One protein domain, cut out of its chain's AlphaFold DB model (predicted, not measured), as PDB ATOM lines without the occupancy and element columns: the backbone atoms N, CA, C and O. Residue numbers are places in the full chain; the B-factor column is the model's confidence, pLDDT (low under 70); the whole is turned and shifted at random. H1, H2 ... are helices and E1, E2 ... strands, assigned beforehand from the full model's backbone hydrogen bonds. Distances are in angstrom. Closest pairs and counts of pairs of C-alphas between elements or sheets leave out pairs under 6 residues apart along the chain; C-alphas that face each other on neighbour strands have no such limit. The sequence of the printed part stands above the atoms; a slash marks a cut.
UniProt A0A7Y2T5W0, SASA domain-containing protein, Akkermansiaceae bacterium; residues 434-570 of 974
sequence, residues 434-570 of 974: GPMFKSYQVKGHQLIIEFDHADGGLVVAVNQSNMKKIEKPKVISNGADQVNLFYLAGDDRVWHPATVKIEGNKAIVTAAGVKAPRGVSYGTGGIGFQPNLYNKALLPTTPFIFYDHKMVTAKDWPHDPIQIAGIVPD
ATOM      1  N   GLY A 434     153.869 139.471 141.613       96.12
ATOM      2  CA  GLY A 434     153.271 138.682 142.695       96.12
ATOM      3  C   GLY A 434     154.238 138.519 143.870       96.12
ATOM      4  O   GLY A 434     155.409 138.870 143.721       96.12
ATOM      5  N   PRO A 435     153.797 137.954 145.010       97.62
ATOM      6  CA  PRO A 435     154.662 137.765 146.166       97.62
ATOM      7  C   PRO A 435     155.921 136.961 145.837       97.62
ATOM      8  O   PRO A 435     155.869 135.941 145.140       97.62
ATOM      9  N   MET A 436     157.058 137.393 146.366       96.56
ATOM     10  CA  MET A 436     158.342 136.718 146.178       96.56
ATOM     11  C   MET A 436     159.022 136.524 147.520       96.56
ATOM     12  O   MET A 436     158.978 137.409 148.367       96.56
ATOM     13  N   PHE A 437     159.617 135.349 147.728       96.75
ATOM     14  CA  PHE A 437     160.302 135.041 148.977       96.75
ATOM     15  C   PHE A 437     161.405 136.068 149.254       96.75
ATOM     16  O   PHE A 437     162.284 136.259 148.412       96.75
ATOM     17  N   LYS A 438     161.351 136.687 150.436       95.50
ATOM     18  CA  LYS A 438     162.345 137.653 150.909       95.50
ATOM     19  C   LYS A 438     163.251 137.031 151.963       95.50
ATOM     20  O   LYS A 438     164.470 137.017 151.822       95.50
ATOM     21  N   SER A 439     162.651 136.526 153.038       96.06
ATOM     22  CA  SER A 439     163.364 135.920 154.160       96.06
ATOM     23  C   SER A 439     162.422 135.057 155.000       96.06
ATOM     24  O   SER A 439     161.214 134.999 154.752       96.06
ATOM     25  N   TYR A 440     162.973 134.390 156.011       97.12
ATOM     26  CA  TYR A 440     162.180 133.769 157.060       97.12
ATOM     27  C   TYR A 440     162.845 133.928 158.429       97.12
ATOM     28  O   TYR A 440     164.062 134.098 158.518       97.12
ATOM     29  N   GLN A 441     162.057 133.795 159.495       97.25
ATOM     30  CA  GLN A 441     162.520 133.686 160.879       97.25
ATOM     31  C   GLN A 441     161.996 132.396 161.516       97.25
ATOM     32  O   GLN A 441     160.842 132.021 161.305       97.25
ATOM     33  N   VAL A 442     162.830 131.726 162.311       96.69
ATOM     34  CA  VAL A 442     162.447 130.516 163.052       96.69
ATOM     35  C   VAL A 442     161.998 130.905 164.460       96.69
ATOM     36  O   VAL A 442     162.735 131.573 165.184       96.69
ATOM     37  N   LYS A 443     160.800 130.473 164.864       96.00
ATOM     38  CA  LYS A 443     160.254 130.669 166.215       96.00
ATOM     39  C   LYS A 443     159.732 129.337 166.753       96.00
ATOM     40  O   LYS A 443     158.601 128.939 166.475       96.00
ATOM     41  N   GLY A 444     160.568 128.630 167.513       94.44
ATOM     42  CA  GLY A 444     160.266 127.266 167.957       94.44
ATOM     43  C   GLY A 444     160.081 126.330 166.758       94.44
ATOM     44  O   GLY A 444     160.975 126.212 165.928       94.44
ATOM     45  N   HIS A 445     158.902 125.716 166.639       95.25
ATOM     46  CA  HIS A 445     158.546 124.833 165.518       95.25
ATOM     47  C   HIS A 445     157.928 125.572 164.314       95.25
ATOM     48  O   HIS A 445     157.467 124.934 163.367       95.25
ATOM     49  N   GLN A 446     157.855 126.908 164.357       96.38
ATOM     50  CA  GLN A 446     157.247 127.724 163.307       96.38
ATOM     51  C   GLN A 446     158.304 128.415 162.445       96.38
ATOM     52  O   GLN A 446     159.329 128.878 162.948       96.38
ATOM     53  N   LEU A 447     157.996 128.556 161.158       96.69
ATOM     54  CA  LEU A 447     158.709 129.418 160.219       96.69
ATOM     55  C   LEU A 447     157.828 130.598 159.824       96.69
ATOM     56  O   LEU A 447     156.755 130.405 159.262       96.69
ATOM     57  N   ILE A 448     158.282 131.818 160.094       97.56
ATOM     58  CA  ILE A 448     157.590 133.054 159.719       97.56
ATOM     59  C   ILE A 448     158.253 133.590 158.457       97.56
ATOM     60  O   ILE A 448     159.384 134.065 158.511       97.56
ATOM     61  N   ILE A 449     157.569 133.490 157.321       97.56
ATOM     62  CA  ILE A 449     158.075 133.884 156.003       97.56
ATOM     63  C   ILE A 449     157.610 135.296 155.681       97.56
ATOM     64  O   ILE A 449     156.429 135.611 155.844       97.56
ATOM     65  N   GLU A 450     158.521 136.109 155.160       96.56
ATOM     66  CA  GLU A 450     158.229 137.436 154.628       96.56
ATOM     67  C   GLU A 450     158.364 137.449 153.105       96.56
ATOM     68  O   GLU A 450     159.237 136.785 152.532       96.56
ATOM     69  N   PHE A 451     157.503 138.233 152.455       97.50
ATOM     70  CA  PHE A 451     157.460 138.358 151.004       97.50
ATOM     71  C   PHE A 451     157.646 139.808 150.554       97.50
ATOM     72  O   PHE A 451     157.051 140.722 151.127       97.50
ATOM     73  N   ASP A 452     158.402 139.996 149.474       96.12
ATOM     74  CA  ASP A 452     158.334 141.209 148.660       96.12
ATOM     75  C   ASP A 452     157.070 141.176 147.784       96.12
ATOM     76  O   ASP A 452     156.558 140.099 147.471       96.12
ATOM     77  N   HIS A 453     156.565 142.347 147.374       95.69
ATOM     78  CA  HIS A 453     155.377 142.500 146.506       95.69
ATOM     79  C   HIS A 453     154.080 141.878 147.062       95.69
ATOM     80  O   HIS A 453     153.185 141.454 146.318       95.69
ATOM     81  N   ALA A 454     153.971 141.834 148.389       94.62
ATOM     82  CA  ALA A 454     152.788 141.409 149.130       94.62
ATOM     83  C   ALA A 454     152.094 142.590 149.837       94.62
ATOM     84  O   ALA A 454     151.417 142.399 150.850       94.62
ATOM     85  N   ASP A 455     152.266 143.808 149.313       85.88
ATOM     86  CA  ASP A 455     151.646 145.019 149.847       85.88
ATOM     87  C   ASP A 455     150.120 144.869 149.904       85.88
ATOM     88  O   ASP A 455     149.477 144.319 149.006       85.88
ATOM     89  N   GLY A 456     149.531 145.289 151.022       85.75
ATOM     90  CA  GLY A 456     148.115 145.070 151.314       85.75
ATOM     91  C   GLY A 456     147.758 143.645 151.765       85.75
ATOM     92  O   GLY A 456     146.656 143.458 152.284       85.75
ATOM     93  N   GLY A 457     148.658 142.666 151.640       92.88
ATOM     94  CA  GLY A 457     148.546 141.322 152.212       92.88
ATOM     95  C   GLY A 457     148.365 140.182 151.203       92.88
ATOM     96  O   GLY A 457     148.090 140.385 150.016       92.88
ATOM     97  N   LEU A 458     148.517 138.958 151.707       95.62
ATOM     98  CA  LEU A 458     148.360 137.715 150.953       95.62
ATOM     99  C   LEU A 458     146.895 137.259 150.923       95.62
ATOM    100  O   LEU A 458     146.148 137.427 151.887       95.62
ATOM    101  N   VAL A 459     146.499 136.627 149.821       95.12
ATOM    102  CA  VAL A 459     145.192 135.987 149.651       95.12
ATOM    103  C   VAL A 459     145.357 134.598 149.049       95.12
ATOM    104  O   VAL A 459     146.322 134.319 148.334       95.12
ATOM    105  N   VAL A 460     144.386 133.727 149.310       94.69
ATOM    106  CA  VAL A 460     144.314 132.409 148.677       94.69
ATOM    107  C   VAL A 460     143.311 132.479 147.540       94.69
ATOM    108  O   VAL A 460     142.167 132.882 147.742       94.69
ATOM    109  N   ALA A 461     143.735 132.127 146.331       92.94
ATOM    110  CA  ALA A 461     142.895 132.183 145.143       92.94
ATOM    111  C   ALA A 461     143.110 130.962 144.251       92.94
ATOM    112  O   ALA A 461     144.121 130.267 144.327       92.94
ATOM    113  N   VAL A 462     142.142 130.706 143.377       86.50
ATOM    114  CA  VAL A 462     142.222 129.663 142.360       86.50
ATOM    115  C   VAL A 462     142.056 130.280 140.980       86.50
ATOM    116  O   VAL A 462     141.055 130.931 140.675       86.50
ATOM    117  N   ASN A 463     143.042 130.062 140.118       82.88
ATOM    118  CA  ASN A 463     142.881 130.302 138.693       82.88
ATOM    119  C   ASN A 463     142.072 129.148 138.088       82.88
ATOM    120  O   ASN A 463     142.512 128.002 138.158       82.88
ATOM    121  N   GLN A 464     140.896 129.417 137.523       71.94
ATOM    122  CA  GLN A 464     140.088 128.390 136.864       71.94
ATOM    123  C   GLN A 464     140.495 128.279 135.392       71.94
ATOM    124  O   GLN A 464     140.556 129.270 134.667       71.94
ATOM    125  N   SER A 465     140.766 127.059 134.918       67.06
ATOM    126  CA  SER A 465     141.001 126.830 133.491       67.06
ATOM    127  C   SER A 465     139.690 126.987 132.715       67.06
ATOM    128  O   SER A 465     138.926 126.034 132.560       67.06
ATOM    129  N   ASN A 466     139.420 128.199 132.229       66.38
ATOM    130  CA  ASN A 466     138.296 128.478 131.344       66.38
ATOM    131  C   ASN A 466     138.767 128.505 129.882       66.38
ATOM    132  O   ASN A 466     139.658 129.260 129.495       66.38
ATOM    133  N   MET A 467     138.163 127.656 129.050       70.56
ATOM    134  CA  MET A 467     138.497 127.554 127.624       70.56
ATOM    135  C   MET A 467     137.748 128.570 126.753       70.56
ATOM    136  O   MET A 467     138.017 128.640 125.552       70.56
ATOM    137  N   LYS A 468     136.798 129.315 127.332       78.19
ATOM    138  CA  LYS A 468     135.885 130.218 126.621       78.19
ATOM    139  C   LYS A 468     135.990 131.676 127.060       78.19
ATOM    140  O   LYS A 468     135.722 132.529 126.226       78.19
ATOM    141  N   LYS A 469     136.361 131.970 128.309       82.06
ATOM    142  CA  LYS A 469     136.397 133.338 128.859       82.06
ATOM    143  C   LYS A 469     137.767 133.704 129.425       82.06
ATOM    144  O   LYS A 469     138.552 132.829 129.788       82.06
ATOM    145  N   ILE A 470     138.029 135.008 129.487       86.00
ATOM    146  CA  ILE A 470     139.171 135.589 130.195       86.00
ATOM    147  C   ILE A 470     138.686 135.920 131.605       86.00
ATOM    148  O   ILE A 470     137.860 136.809 131.776       86.00
ATOM    149  N   GLU A 471     139.163 135.183 132.604       83.44
ATOM    150  CA  GLU A 471     138.753 135.343 134.001       83.44
ATOM    151  C   GLU A 471     139.989 135.546 134.880       83.44
ATOM    152  O   GLU A 471     141.023 134.901 134.682       83.44
ATOM    153  N   LYS A 472     139.887 136.474 135.835       84.12
ATOM    154  CA  LYS A 472     140.907 136.667 136.872       84.12
ATOM    155  C   LYS A 472     140.826 135.515 137.890       84.12
ATOM    156  O   LYS A 472     139.751 134.933 138.047       84.12
ATOM    157  N   PRO A 473     141.921 135.196 138.608       89.56
ATOM    158  CA  PRO A 473     141.871 134.247 139.717       89.56
ATOM    159  C   PRO A 473     140.768 134.606 140.723       89.56
ATOM    160  O   PRO A 473     140.588 135.774 141.060       89.56
ATOM    161  N   LYS A 474     140.029 133.605 141.213       91.44
ATOM    162  CA  LYS A 474     138.940 133.806 142.178       91.44
ATOM    163  C   LYS A 474     139.450 133.569 143.595       91.44
ATOM    164  O   LYS A 474     139.955 132.484 143.882       91.44
ATOM    165  N   VAL A 475     139.302 134.562 144.470       93.75
ATOM    166  CA  VAL A 475     139.658 134.450 145.895       93.75
ATOM    167  C   VAL A 475     138.778 133.397 146.578       93.75
ATOM    168  O   VAL A 475     137.574 133.325 146.325       93.75
ATOM    169  N   ILE A 476     139.387 132.578 147.433       91.50
ATOM    170  CA  ILE A 476     138.720 131.577 148.264       91.50
ATOM    171  C   ILE A 476     138.463 132.198 149.639       91.50
ATOM    172  O   ILE A 476     139.401 132.488 150.385       91.50
ATOM    173  N   SER A 477     137.190 132.399 149.981       87.31
ATOM    174  CA  SER A 477     136.788 132.894 151.302       87.31
ATOM    175  C   SER A 477     137.260 131.942 152.401       87.31
ATOM    176  O   SER A 477     137.088 130.731 152.278       87.31
ATOM    177  N   ASN A 478     137.861 132.493 153.460       82.44
ATOM    178  CA  ASN A 478     138.481 131.744 154.561       82.44
ATOM    179  C   ASN A 478     139.533 130.712 154.121       82.44
ATOM    180  O   ASN A 478     139.850 129.813 154.881       82.44
ATOM    181  N   GLY A 479     140.115 130.848 152.924       81.94
ATOM    182  CA  GLY A 479     141.009 129.838 152.351       81.94
ATOM    183  C   GLY A 479     142.406 129.745 152.968       81.94
ATOM    184  O   GLY A 479     143.255 129.072 152.392       81.94
ATOM    185  N   ALA A 480     142.689 130.423 154.085       78.06
ATOM    186  CA  ALA A 480     144.017 130.412 154.706       78.06
ATOM    187  C   ALA A 480     144.451 128.994 155.130       78.06
ATOM    188  O   ALA A 480     145.619 128.647 154.998       78.06
ATOM    189  N   ASP A 481     143.504 128.156 155.544       80.94
ATOM    190  CA  ASP A 481     143.696 126.736 155.858       80.94
ATOM    191  C   ASP A 481     143.843 125.835 154.611       80.94
ATOM    192  O   ASP A 481     144.195 124.662 154.723       80.94
ATOM    193  N   GLN A 482     143.609 126.383 153.414       86.12
ATOM    194  CA  GLN A 482     143.679 125.686 152.126       86.12
ATOM    195  C   GLN A 482     144.955 125.997 151.337       86.12
ATOM    196  O   GLN A 482     145.063 125.597 150.172       86.12
ATOM    197  N   VAL A 483     145.918 126.725 151.911       88.44
ATOM    198  CA  VAL A 483     147.213 126.952 151.255       88.44
ATOM    199  C   VAL A 483     147.906 125.606 151.040       88.44
ATOM    200  O   VAL A 483     148.100 124.826 151.970       88.44
ATOM    201  N   ASN A 484     148.300 125.344 149.797       86.50
ATOM    202  CA  ASN A 484     148.911 124.082 149.396       86.50
ATOM    203  C   ASN A 484     150.385 124.280 149.018       86.50
ATOM    204  O   ASN A 484     150.863 125.404 148.886       86.50
ATOM    205  N   LEU A 485     151.094 123.171 148.779       92.19
ATOM    206  CA  LEU A 485     152.462 123.132 148.233       92.19
ATOM    207  C   LEU A 485     153.573 123.678 149.142       92.19
ATOM    208  O   LEU A 485     154.702 123.804 148.666       92.19
ATOM    209  N   PHE A 486     153.285 123.967 150.414       94.88
ATOM    210  CA  PHE A 486     154.322 124.257 151.401       94.88
ATOM    211  C   PHE A 486     154.891 122.981 152.009       94.88
ATOM    212  O   PHE A 486     154.148 122.077 152.398       94.88
ATOM    213  N   TYR A 487     156.215 122.946 152.125       96.50
ATOM    214  CA  TYR A 487     156.946 121.892 152.817       96.50
ATOM    215  C   TYR A 487     158.008 122.500 153.727       96.50
ATOM    216  O   TYR A 487     158.649 123.481 153.345       96.50
ATOM    217  N   LEU A 488     158.216 121.893 154.897       97.75
ATOM    218  CA  LEU A 488     159.330 122.206 155.793       97.75
ATOM    219  C   LEU A 488     160.291 121.022 155.890       97.75
ATOM    220  O   LEU A 488     159.855 119.876 155.820       97.75
ATOM    221  N   ALA A 489     161.573 121.307 156.097       97.50
ATOM    222  CA  ALA A 489     162.589 120.306 156.413       97.50
ATOM    223  C   ALA A 489     163.336 120.681 157.700       97.50
ATOM    224  O   ALA A 489     163.576 121.868 157.956       97.50
ATOM    225  N   GLY A 490     163.677 119.672 158.502       96.69
ATOM    226  CA  GLY A 490     164.524 119.800 159.690       96.69
ATOM    227  C   GLY A 490     165.952 119.321 159.424       96.69
ATOM    228  O   GLY A 490     166.383 119.246 158.275       96.69
ATOM    229  N   ASP A 491     166.668 118.963 160.493       94.94
ATOM    230  CA  ASP A 491     168.059 118.484 160.437       94.94
ATOM    231  C   ASP A 491     168.254 117.205 159.610       94.94
ATOM    232  O   ASP A 491     169.322 116.999 159.031       94.94
ATOM    233  N   ASP A 492     167.223 116.363 159.527       93.81
ATOM    234  CA  ASP A 492     167.209 115.122 158.749       93.81
ATOM    235  C   ASP A 492     167.116 115.350 157.232       93.81
ATOM    236  O   ASP A 492     167.274 114.409 156.458       93.81
ATOM    237  N   ARG A 493     166.875 116.599 156.803       95.12
ATOM    238  CA  ARG A 493     166.691 117.001 155.401       95.12
ATOM    239  C   ARG A 493     165.538 116.277 154.696       95.12
ATOM    240  O   ARG A 493     165.493 116.248 153.462       95.12
ATOM    241  N   VAL A 494     164.580 115.759 155.463       95.31
ATOM    242  CA  VAL A 494     163.346 115.164 154.950       95.31
ATOM    243  C   VAL A 494     162.275 116.248 154.872       95.31
ATOM    244  O   VAL A 494     162.053 117.004 155.815       95.31
ATOM    245  N   TRP A 495     161.599 116.356 153.727       96.19
ATOM    246  CA  TRP A 495     160.585 117.386 153.507       96.19
ATOM    247  C   TRP A 495     159.192 116.889 153.902       96.19
ATOM    248  O   TRP A 495     158.679 115.915 153.346       96.19
ATOM    249  N   HIS A 496     158.550 117.600 154.826       95.94
ATOM    250  CA  HIS A 496     157.212 117.317 155.337       95.94
ATOM    251  C   HIS A 496     156.199 118.335 154.801       95.94
ATOM    252  O   HIS A 496     156.485 119.533 154.854       95.94
ATOM    253  N   PRO A 497     155.007 117.908 154.338       94.06
ATOM    254  CA  PRO A 497     153.916 118.828 154.029       94.06
ATOM    255  C   PRO A 497     153.604 119.723 155.229       94.06
ATOM    256  O   PRO A 497     153.535 119.245 156.365       94.06
ATOM    257  N   ALA A 498     153.393 121.007 154.970       94.12
ATOM    258  CA  ALA A 498     153.187 122.006 156.004       94.12
ATOM    259  C   ALA A 498     151.785 122.625 155.946       94.12
ATOM    260  O   ALA A 498     151.127 122.632 154.906       94.12
ATOM    261  N   THR A 499     151.348 123.162 157.081       92.75
ATOM    262  CA  THR A 499     150.162 124.016 157.204       92.75
ATOM    263  C   THR A 499     150.592 125.473 157.300       92.75
ATOM    264  O   THR A 499     151.704 125.765 157.753       92.75
ATOM    265  N   VAL A 500     149.727 126.385 156.859       93.50
ATOM    266  CA  VAL A 500     150.040 127.812 156.768       93.50
ATOM    267  C   VAL A 500     148.945 128.635 157.430       93.50
ATOM    268  O   VAL A 500     147.763 128.396 157.209       93.50
ATOM    269  N   LYS A 501     149.346 129.646 158.197       93.50
ATOM    270  CA  LYS A 501     148.496 130.752 158.634       93.50
ATOM    271  C   LYS A 501     148.985 132.037 157.965       93.50
ATOM    272  O   LYS A 501     150.181 132.314 157.968       93.50
ATOM    273  N   ILE A 502     148.072 132.814 157.392       93.75
ATOM    274  CA  ILE A 502     148.388 134.098 156.755       93.75
ATOM    275  C   ILE A 502     148.176 135.230 157.765       93.75
ATOM    276  O   ILE A 502     147.102 135.333 158.355       93.75
ATOM    277  N   GLU A 503     149.176 136.098 157.922       91.69
ATOM    278  CA  GLU A 503     149.104 137.316 158.738       91.69
ATOM    279  C   GLU A 503     149.657 138.505 157.942       91.69
ATOM    280  O   GLU A 503     150.866 138.712 157.847       91.69
ATOM    281  N   GLY A 504     148.764 139.280 157.318       90.62
ATOM    282  CA  GLY A 504     149.153 140.404 156.463       90.62
ATOM    283  C   GLY A 504     150.000 139.945 155.272       90.62
ATOM    284  O   GLY A 504     149.520 139.205 154.414       90.62
ATOM    285  N   ASN A 505     151.253 140.398 155.217       92.06
ATOM    286  CA  ASN A 505     152.242 140.015 154.206       92.06
ATOM    287  C   ASN A 505     153.120 138.818 154.626       92.06
ATOM    288  O   ASN A 505     154.082 138.509 153.924       92.06
ATOM    289  N   LYS A 506     152.819 138.162 155.756       94.88
ATOM    290  CA  LYS A 506     153.587 137.026 156.279       94.88
ATOM    291  C   LYS A 506     152.820 135.713 156.171       94.88
ATOM    292  O   LYS A 506     151.592 135.677 156.284       94.88
ATOM    293  N   ALA A 507     153.565 134.623 156.007       95.38
ATOM    294  CA  ALA A 507     153.055 133.260 156.123       95.38
ATOM    295  C   ALA A 507     153.744 132.551 157.294       95.38
ATOM    296  O   ALA A 507     154.963 132.400 157.297       95.38
ATOM    297  N   ILE A 508     152.967 132.114 158.283       96.38
ATOM    298  CA  ILE A 508     153.440 131.325 159.422       96.38
ATOM    299  C   ILE A 508     153.221 129.857 159.084       96.38
ATOM    300  O   ILE A 508     152.084 129.414 158.927       96.38
ATOM    301  N   VAL A 509     154.309 129.110 158.951       96.62
ATOM    302  CA  VAL A 509     154.323 127.749 158.417       96.62
ATOM    303  C   VAL A 509     154.749 126.765 159.501       96.62
ATOM    304  O   VAL A 509     155.723 127.005 160.214       96.62
ATOM    305  N   THR A 510     154.029 125.648 159.624       96.19
ATOM    306  CA  THR A 510     154.332 124.573 160.586       96.19
ATOM    307  C   THR A 510     154.166 123.196 159.949       96.19
ATOM    308  O   THR A 510     153.306 123.009 159.089       96.19
ATOM    309  N   ALA A 511     154.961 122.211 160.372       95.69
ATOM    310  CA  ALA A 511     154.834 120.825 159.922       95.69
ATOM    311  C   ALA A 511     154.996 119.866 161.108       95.69
ATOM    312  O   ALA A 511     155.971 119.959 161.846       95.69
ATOM    313  N   ALA A 512     154.063 118.923 161.275       92.12
ATOM    314  CA  ALA A 512     154.004 118.051 162.457       92.12
ATOM    315  C   ALA A 512     155.284 117.220 162.692       92.12
ATOM    316  O   ALA A 512     155.627 116.932 163.834       92.12
ATOM    317  N   GLY A 513     156.002 116.854 161.623       91.50
ATOM    318  CA  GLY A 513     157.260 116.101 161.703       91.50
ATOM    319  C   GLY A 513     158.514 116.950 161.942       91.50
ATOM    320  O   GLY A 513     159.587 116.388 162.108       91.50
ATOM    321  N   VAL A 514     158.407 118.284 161.972       96.88
ATOM    322  CA  VAL A 514     159.564 119.192 161.977       96.88
ATOM    323  C   VAL A 514     159.562 120.047 163.244       96.88
ATOM    324  O   VAL A 514     158.843 121.037 163.343       96.88
ATOM    325  N   LYS A 515     160.391 119.670 164.226       93.44
ATOM    326  CA  LYS A 515     160.498 120.385 165.516       93.44
ATOM    327  C   LYS A 515     161.362 121.647 165.444       93.44
ATOM    328  O   LYS A 515     161.057 122.622 166.121       93.44
ATOM    329  N   ALA A 516     162.423 121.610 164.640       95.31
ATOM    330  CA  ALA A 516     163.361 122.708 164.424       95.31
ATOM    331  C   ALA A 516     163.494 122.940 162.910       95.31
ATOM    332  O   ALA A 516     164.303 122.283 162.252       95.31
ATOM    333  N   PRO A 517     162.634 123.782 162.314       97.00
ATOM    334  CA  PRO A 517     162.611 123.946 160.873       97.00
ATOM    335  C   PRO A 517     163.835 124.727 160.383       97.00
ATOM    336  O   PRO A 517     164.138 125.812 160.874       97.00
ATOM    337  N   ARG A 518     164.515 124.171 159.379       97.50
ATOM    338  CA  ARG A 518     165.709 124.748 158.738       97.50
ATOM    339  C   ARG A 518     165.518 125.030 157.259       97.50
ATOM    340  O   ARG A 518     166.241 125.849 156.698       97.50
ATOM    341  N   GLY A 519     164.552 124.367 156.629       96.94
ATOM    342  CA  GLY A 519     164.225 124.563 155.225       96.94
ATOM    343  C   GLY A 519     162.744 124.781 154.970       96.94
ATOM    344  O   GLY A 519     161.892 124.299 155.716       96.94
ATOM    345  N   VAL A 520     162.458 125.496 153.885       97.88
ATOM    346  CA  VAL A 520     161.115 125.794 153.386       97.88
ATOM    347  C   VAL A 520     161.063 125.702 151.866       97.88
ATOM    348  O   VAL A 520     161.971 126.148 151.168       97.88
ATOM    349  N   SER A 521     159.983 125.122 151.352       97.19
ATOM    350  CA  SER A 521     159.654 125.080 149.931       97.19
ATOM    351  C   SER A 521     158.212 125.517 149.727       97.19
ATOM    352  O   SER A 521     157.344 125.156 150.521       97.19
ATOM    353  N   TYR A 522     157.967 126.248 148.644       96.25
ATOM    354  CA  TYR A 522     156.641 126.503 148.103       96.25
ATOM    355  C   TYR A 522     156.642 126.299 146.589       96.25
ATOM    356  O   TYR A 522     157.389 126.954 145.859       96.25
ATOM    357  N   GLY A 523     155.777 125.406 146.103       92.75
ATOM    358  CA  GLY A 523     155.496 125.278 144.670       92.75
ATOM    359  C   GLY A 523     156.701 124.884 143.808       92.75
ATOM    360  O   GLY A 523     156.766 125.283 142.648       92.75
ATOM    361  N   THR A 524     157.662 124.117 144.332       93.50
ATOM    362  CA  THR A 524     158.861 123.690 143.578       93.50
ATOM    363  C   THR A 524     158.756 122.294 142.977       93.50
ATOM    364  O   THR A 524     159.763 121.670 142.655       93.50
ATOM    365  N   GLY A 525     157.539 121.784 142.789       90.19
ATOM    366  CA  GLY A 525     157.328 120.525 142.082       90.19
ATOM    367  C   GLY A 525     157.857 120.556 140.644       90.19
ATOM    368  O   GLY A 525     158.055 121.614 140.045       90.19
ATOM    369  N   GLY A 526     158.063 119.377 140.053       87.06
ATOM    370  CA  GLY A 526     158.536 119.272 138.670       87.06
ATOM    371  C   GLY A 526     157.541 119.882 137.679       87.06
ATOM    372  O   GLY A 526     157.798 120.923 137.083       87.06
ATOM    373  N   ILE A 527     156.367 119.268 137.522       87.19
ATOM    374  CA  ILE A 527     155.316 119.713 136.596       87.19
ATOM    375  C   ILE A 527     153.917 119.380 137.132       87.19
ATOM    376  O   ILE A 527     153.761 118.448 137.918       87.19
ATOM    377  N   GLY A 528     152.894 120.089 136.653       84.00
ATOM    378  CA  GLY A 528     151.484 119.774 136.883       84.00
ATOM    379  C   GLY A 528     150.912 120.187 138.241       84.00
ATOM    380  O   GLY A 528     149.815 119.746 138.555       84.00
ATOM    381  N   PHE A 529     151.622 120.991 139.037       86.12
ATOM    382  CA  PHE A 529     151.092 121.545 140.292       86.12
ATOM    383  C   PHE A 529     150.366 122.866 140.050       86.12
ATOM    384  O   PHE A 529     150.626 123.532 139.051       86.12
ATOM    385  N   GLN A 530     149.511 123.268 140.992       86.69
ATOM    386  CA  GLN A 530     148.784 124.532 140.930       86.69
ATOM    387  C   GLN A 530     149.004 125.359 142.209       86.69
ATOM    388  O   GLN A 530     148.470 124.998 143.258       86.69
ATOM    389  N   PRO A 531     149.772 126.462 142.147       88.94
ATOM    390  CA  PRO A 531     149.925 127.366 143.283       88.94
ATOM    391  C   PRO A 531     148.630 128.136 143.550       88.94
ATOM    392  O   PRO A 531     147.889 128.458 142.618       88.94
ATOM    393  N   ASN A 532     148.371 128.435 144.823       91.88
ATOM    394  CA  ASN A 532     147.146 129.103 145.261       91.88
ATOM    395  C   ASN A 532     147.360 130.302 146.201       91.88
ATOM    396  O   ASN A 532     146.377 130.886 146.646       91.88
ATOM    397  N   LEU A 533     148.606 130.703 146.469       95.25
ATOM    398  CA  LEU A 533     148.940 131.914 147.223       95.25
ATOM    399  C   LEU A 533     149.205 133.096 146.279       95.25
ATOM    400  O   LEU A 533     150.029 132.993 145.367       95.25
ATOM    401  N   TYR A 534     148.545 134.226 146.521       96.25
ATOM    402  CA  TYR A 534     148.572 135.434 145.692       96.25
ATOM    403  C   TYR A 534     148.705 136.693 146.562       96.25
ATOM    404  O   TYR A 534     148.449 136.644 147.763       96.25
ATOM    405  N   ASN A 535     149.046 137.837 145.964       96.38
ATOM    406  CA  ASN A 535     148.770 139.144 146.578       96.38
ATOM    407  C   ASN A 535     147.340 139.618 146.260       96.38
ATOM    408  O   ASN A 535     146.632 139.020 145.443       96.38
ATOM    409  N   LYS A 536     146.912 140.733 146.866       94.12
ATOM    410  CA  LYS A 536     145.597 141.346 146.596       94.12
ATOM    411  C   LYS A 536     145.388 141.807 145.146       94.12
ATOM    412  O   LYS A 536     144.243 141.918 144.718       94.12
ATOM    413  N   ALA A 537     146.459 142.005 144.373       94.19
ATOM    414  CA  ALA A 537     146.385 142.273 142.932       94.19
ATOM    415  C   ALA A 537     146.140 141.005 142.083       94.19
ATOM    416  O   ALA A 537     146.067 141.084 140.856       94.19
ATOM    417  N   LEU A 538     145.977 139.836 142.719       94.56
ATOM    418  CA  LEU A 538     145.751 138.536 142.079       94.56
ATOM    419  C   LEU A 538     146.913 138.094 141.174       94.56
ATOM    420  O   LEU A 538     146.720 137.402 140.166       94.56
ATOM    421  N   LEU A 539     148.142 138.438 141.569       95.62
ATOM    422  CA  LEU A 539     149.375 137.924 140.980       95.62
ATOM    423  C   LEU A 539     149.955 136.800 141.859       95.62
ATOM    424  O   LEU A 539     150.011 136.951 143.083       95.62
ATOM    425  N   PRO A 540     150.324 135.645 141.269       95.69
ATOM    426  CA  PRO A 540     150.684 134.452 142.027       95.69
ATOM    427  C   PRO A 540     152.055 134.591 142.682       95.69
ATOM    428  O   PRO A 540     152.974 135.186 142.120       95.69
ATOM    429  N   THR A 541     152.200 133.958 143.842       96.81
ATOM    430  CA  THR A 541     153.486 133.825 144.531       96.81
ATOM    431  C   THR A 541     154.439 132.979 143.690       96.81
ATOM    432  O   THR A 541     154.066 131.897 143.223       96.81
ATOM    433  N   THR A 542     155.672 133.443 143.496       96.19
ATOM    434  CA  THR A 542     156.680 132.678 142.747       96.19
ATOM    435  C   THR A 542     157.211 131.500 143.570       96.19
ATOM    436  O   THR A 542     157.415 131.672 144.771       96.19
ATOM    437  N   PRO A 543     157.513 130.338 142.960       95.94
ATOM    438  CA  PRO A 543     158.139 129.218 143.658       95.94
ATOM    439  C   PRO A 543     159.482 129.547 144.312       95.94
ATOM    440  O   PRO A 543     160.261 130.319 143.755       95.94
ATOM    441  N   PHE A 544     159.779 128.897 145.439       97.00
ATOM    442  CA  PHE A 544     161.069 128.996 146.128       97.00
ATOM    443  C   PHE A 544     161.371 127.743 146.953       97.00
ATOM    444  O   PHE A 544     160.457 127.079 147.437       97.00
ATOM    445  N   ILE A 545     162.657 127.434 147.131       97.50
ATOM    446  CA  ILE A 545     163.138 126.381 148.028       97.50
ATOM    447  C   ILE A 545     164.455 126.820 148.671       97.50
ATOM    448  O   ILE A 545     165.419 127.134 147.975       97.50
ATOM    449  N   PHE A 546     164.476 126.868 150.000       97.44
ATOM    450  CA  PHE A 546     165.610 127.328 150.794       97.44
ATOM    451  C   PHE A 546     165.875 126.379 151.964       97.44
ATOM    452  O   PHE A 546     164.938 125.811 152.520       97.44
ATOM    453  N   TYR A 547     167.140 126.235 152.345       97.00
ATOM    454  CA  TYR A 547     167.596 125.529 153.542       97.00
ATOM    455  C   TYR A 547     168.778 126.298 154.136       97.00
ATOM    456  O   TYR A 547     169.693 126.665 153.399       97.00
ATOM    457  N   ASP A 548     168.746 126.595 155.436       95.88
ATOM    458  CA  ASP A 548     169.716 127.477 156.107       95.88
ATOM    459  C   ASP A 548     169.926 128.809 155.370       95.88
ATOM    460  O   ASP A 548     171.051 129.237 155.109       95.88
ATOM    461  N   HIS A 549     168.822 129.446 154.974       95.25
ATOM    462  CA  HIS A 549     168.802 130.707 154.223       95.25
ATOM    463  C   HIS A 549     169.518 130.668 152.859       95.25
ATOM    464  O   HIS A 549     169.720 131.712 152.239       95.25
ATOM    465  N   LYS A 550     169.858 129.482 152.343       95.56
ATOM    466  CA  LYS A 550     170.463 129.291 151.018       95.56
ATOM    467  C   LYS A 550     169.489 128.596 150.081       95.56
ATOM    468  O   LYS A 550     168.778 127.681 150.490       95.56
ATOM    469  N   MET A 551     169.452 129.033 148.824       95.25
ATOM    470  CA  MET A 551     168.629 128.389 147.801       95.25
ATOM    471  C   MET A 551     169.107 126.951 147.588       95.25
ATOM    472  O   MET A 551     170.306 126.707 147.467       95.25
ATOM    473  N   VAL A 552     168.171 126.006 147.531       95.75
ATOM    474  CA  VAL A 552     168.493 124.600 147.269       95.75
ATOM    475  C   VAL A 552     168.588 124.367 145.761       95.75
ATOM    476  O   VAL A 552     167.669 124.711 145.018       95.75
ATOM    477  N   THR A 553     169.683 123.750 145.317       94.88
ATOM    478  CA  THR A 553     169.940 123.369 143.918       94.88
ATOM    479  C   THR A 553     170.309 121.887 143.836       94.88
ATOM    480  O   THR A 553     170.750 121.298 144.824       94.88
ATOM    481  N   ALA A 554     170.178 121.278 142.655       91.94
ATOM    482  CA  ALA A 554     170.647 119.917 142.382       91.94
ATOM    483  C   ALA A 554     172.158 119.762 142.578       91.94
ATOM    484  O   ALA A 554     172.639 118.666 142.846       91.94
ATOM    485  N   LYS A 555     172.910 120.857 142.439       89.50
ATOM    486  CA  LYS A 555     174.365 120.858 142.571       89.50
ATOM    487  C   LYS A 555     174.820 120.674 144.020       89.50
ATOM    488  O   LYS A 555     175.779 119.948 144.259       89.50
ATOM    489  N   ASP A 556     174.154 121.345 144.957       88.19
ATOM    490  CA  ASP A 556     174.658 121.501 146.328       88.19
ATOM    491  C   ASP A 556     173.835 120.722 147.373       88.19
ATOM    492  O   ASP A 556     174.207 120.647 148.546       88.19
ATOM    493  N   TRP A 557     172.700 120.141 146.975       93.31
ATOM    494  CA  TRP A 557     171.845 119.374 147.875       93.31
ATOM    495  C   TRP A 557     172.305 117.907 147.988       93.31
ATOM    496  O   TRP A 557     172.496 117.249 146.969       93.31
ATOM    497  N   PRO A 558     172.447 117.338 149.203       89.19
ATOM    498  CA  PRO A 558     173.057 116.016 149.392       89.19
ATOM    499  C   PRO A 558     172.165 114.829 148.995       89.19
ATOM    500  O   PRO A 558     172.640 113.695 148.976       89.19
ATOM    501  N   HIS A 559     170.877 115.055 148.718       82.81
ATOM    502  CA  HIS A 559     169.917 113.995 148.394       82.81
ATOM    503  C   HIS A 559     169.186 114.294 147.082       82.81
ATOM    504  O   HIS A 559     168.232 115.068 147.073       82.81
ATOM    505  N   ASP A 560     169.599 113.660 145.985       77.12
ATOM    506  CA  ASP A 560     168.870 113.680 144.710       77.12
ATOM    507  C   ASP A 560     168.378 112.258 144.360       77.12
ATOM    508  O   ASP A 560     169.208 111.366 144.150       77.12
ATOM    509  N   PRO A 561     167.055 111.992 144.333       81.00
ATOM    510  CA  PRO A 561     165.956 112.939 144.532       81.00
ATOM    511  C   PRO A 561     165.813 113.407 145.986       81.00
ATOM    512  O   PRO A 561     166.202 112.711 146.926       81.00
ATOM    513  N   ILE A 562     165.178 114.572 146.164       90.19
ATOM    514  CA  ILE A 562     164.797 115.083 147.485       90.19
ATOM    515  C   ILE A 562     163.933 114.050 148.219       90.19
ATOM    516  O   ILE A 562     162.981 113.504 147.656       90.19
ATOM    517  N   GLN A 563     164.242 113.822 149.495       92.31
ATOM    518  CA  GLN A 563     163.486 112.921 150.359       92.31
ATOM    519  C   GLN A 563     162.216 113.593 150.881       92.31
ATOM    520  O   GLN A 563     162.258 114.706 151.406       92.31
ATOM    521  N   ILE A 564     161.086 112.897 150.756       92.62
ATOM    522  CA  ILE A 564     159.771 113.374 151.189       92.62
ATOM    523  C   ILE A 564     159.230 112.424 152.249       92.62
ATOM    524  O   ILE A 564     159.218 111.207 152.052       92.62
ATOM    525  N   ALA A 565     158.732 112.976 153.350       92.31
ATOM    526  CA  ALA A 565     158.148 112.189 154.423       92.31
ATOM    527  C   ALA A 565     156.986 111.320 153.911       92.31
ATOM    528  O   ALA A 565     156.054 111.818 153.277       92.31
ATOM    529  N   GLY A 566     157.042 110.017 154.196       86.88
ATOM    530  CA  GLY A 566     156.022 109.048 153.785       86.88
ATOM    531  C   GLY A 566     156.093 108.597 152.320       86.88
ATOM    532  O   GLY A 566     155.265 107.785 151.914       86.88
ATOM    533  N   ILE A 567     157.066 109.069 151.529       84.94
ATOM    534  CA  ILE A 567     157.284 108.606 150.151       84.94
ATOM    535  C   ILE A 567     158.565 107.776 150.095       84.94
ATOM    536  O   ILE A 567     159.664 108.298 150.264       84.94
ATOM    537  N   VAL A 568     158.428 106.485 149.788       78.44
ATOM    538  CA  VAL A 568     159.562 105.619 149.447       78.44
ATOM    539  C   VAL A 568     159.789 105.710 147.934       78.44
ATOM    540  O   VAL A 568     158.874 105.375 147.176       78.44
ATOM    541  N   PRO A 569     160.960 106.175 147.459       69.88
ATOM    542  CA  PRO A 569     161.249 106.223 146.029       69.88
ATOM    543  C   PRO A 569     161.157 104.829 145.403       69.88
ATOM    544  O   PRO A 569     161.749 103.879 145.912       69.88
ATOM    545  N   ASP A 570     160.447 104.699 144.280       70.81
ATOM    546  CA  ASP A 570     160.468 103.457 143.501       70.81
ATOM    547  C   ASP A 570     161.893 103.242 142.954       70.81
ATOM    548  O   ASP A 570     162.360 104.062 142.151       70.81
TER     549      ASP A 570
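AT A GLANCE: This is residues 434 to 570 of the 974 residues of the protein "SASA domain-containing protein" of Akkermansiaceae bacterium (UniProt A0A7Y2T5W0). Little of this domain is regular structure: two small antiparallel sheets, E1 E2 E7 E6 and E5 E4 E8 E10, face each other as a sandwich, strands crossed at 52 degrees. The pair E3 E9 and helix H1 sit toward one end. The 137 printed residues, mostly strand by class with 52 in named elements, run E1 E2 E3 H1 E4 E5 E6 E7 E8 E9 E10. The whole is compact, radius of gyration of the C-alphas 15.2 A, spanning 45 by 35 by 25 A.

IN THESE COORDINATES: Find C-alpha 436 at (158.342, 136.718, 146.178); E1 runs 21.0 A to 443. Then find E2 at 446 to 452, E7 at 506 to 510, E6 at 499 to 503; E5 at 495 to 497, E4 at 486 to 489, E8 at 519 to 522; E10 from 544 to 547, ending at (167.596, 125.529, 153.542); E3 at 458 to 462, E9 at 533 to 535, H1 at 479 to 482.

HOW THE PARTS SIT: In hairpin E1 and E2, N 441 and O 448 are 2.9 A apart, within hydrogen-bond range. H1, too short for O i to N i+4 pairs, touches E6, closest C-alphas Ala 480 and Lys 501, 6.0 A.

THE WHOLE: The printed part has no cut; link E3 to H1 is long. Residues 465, 466 and 569 are under pLDDT 70.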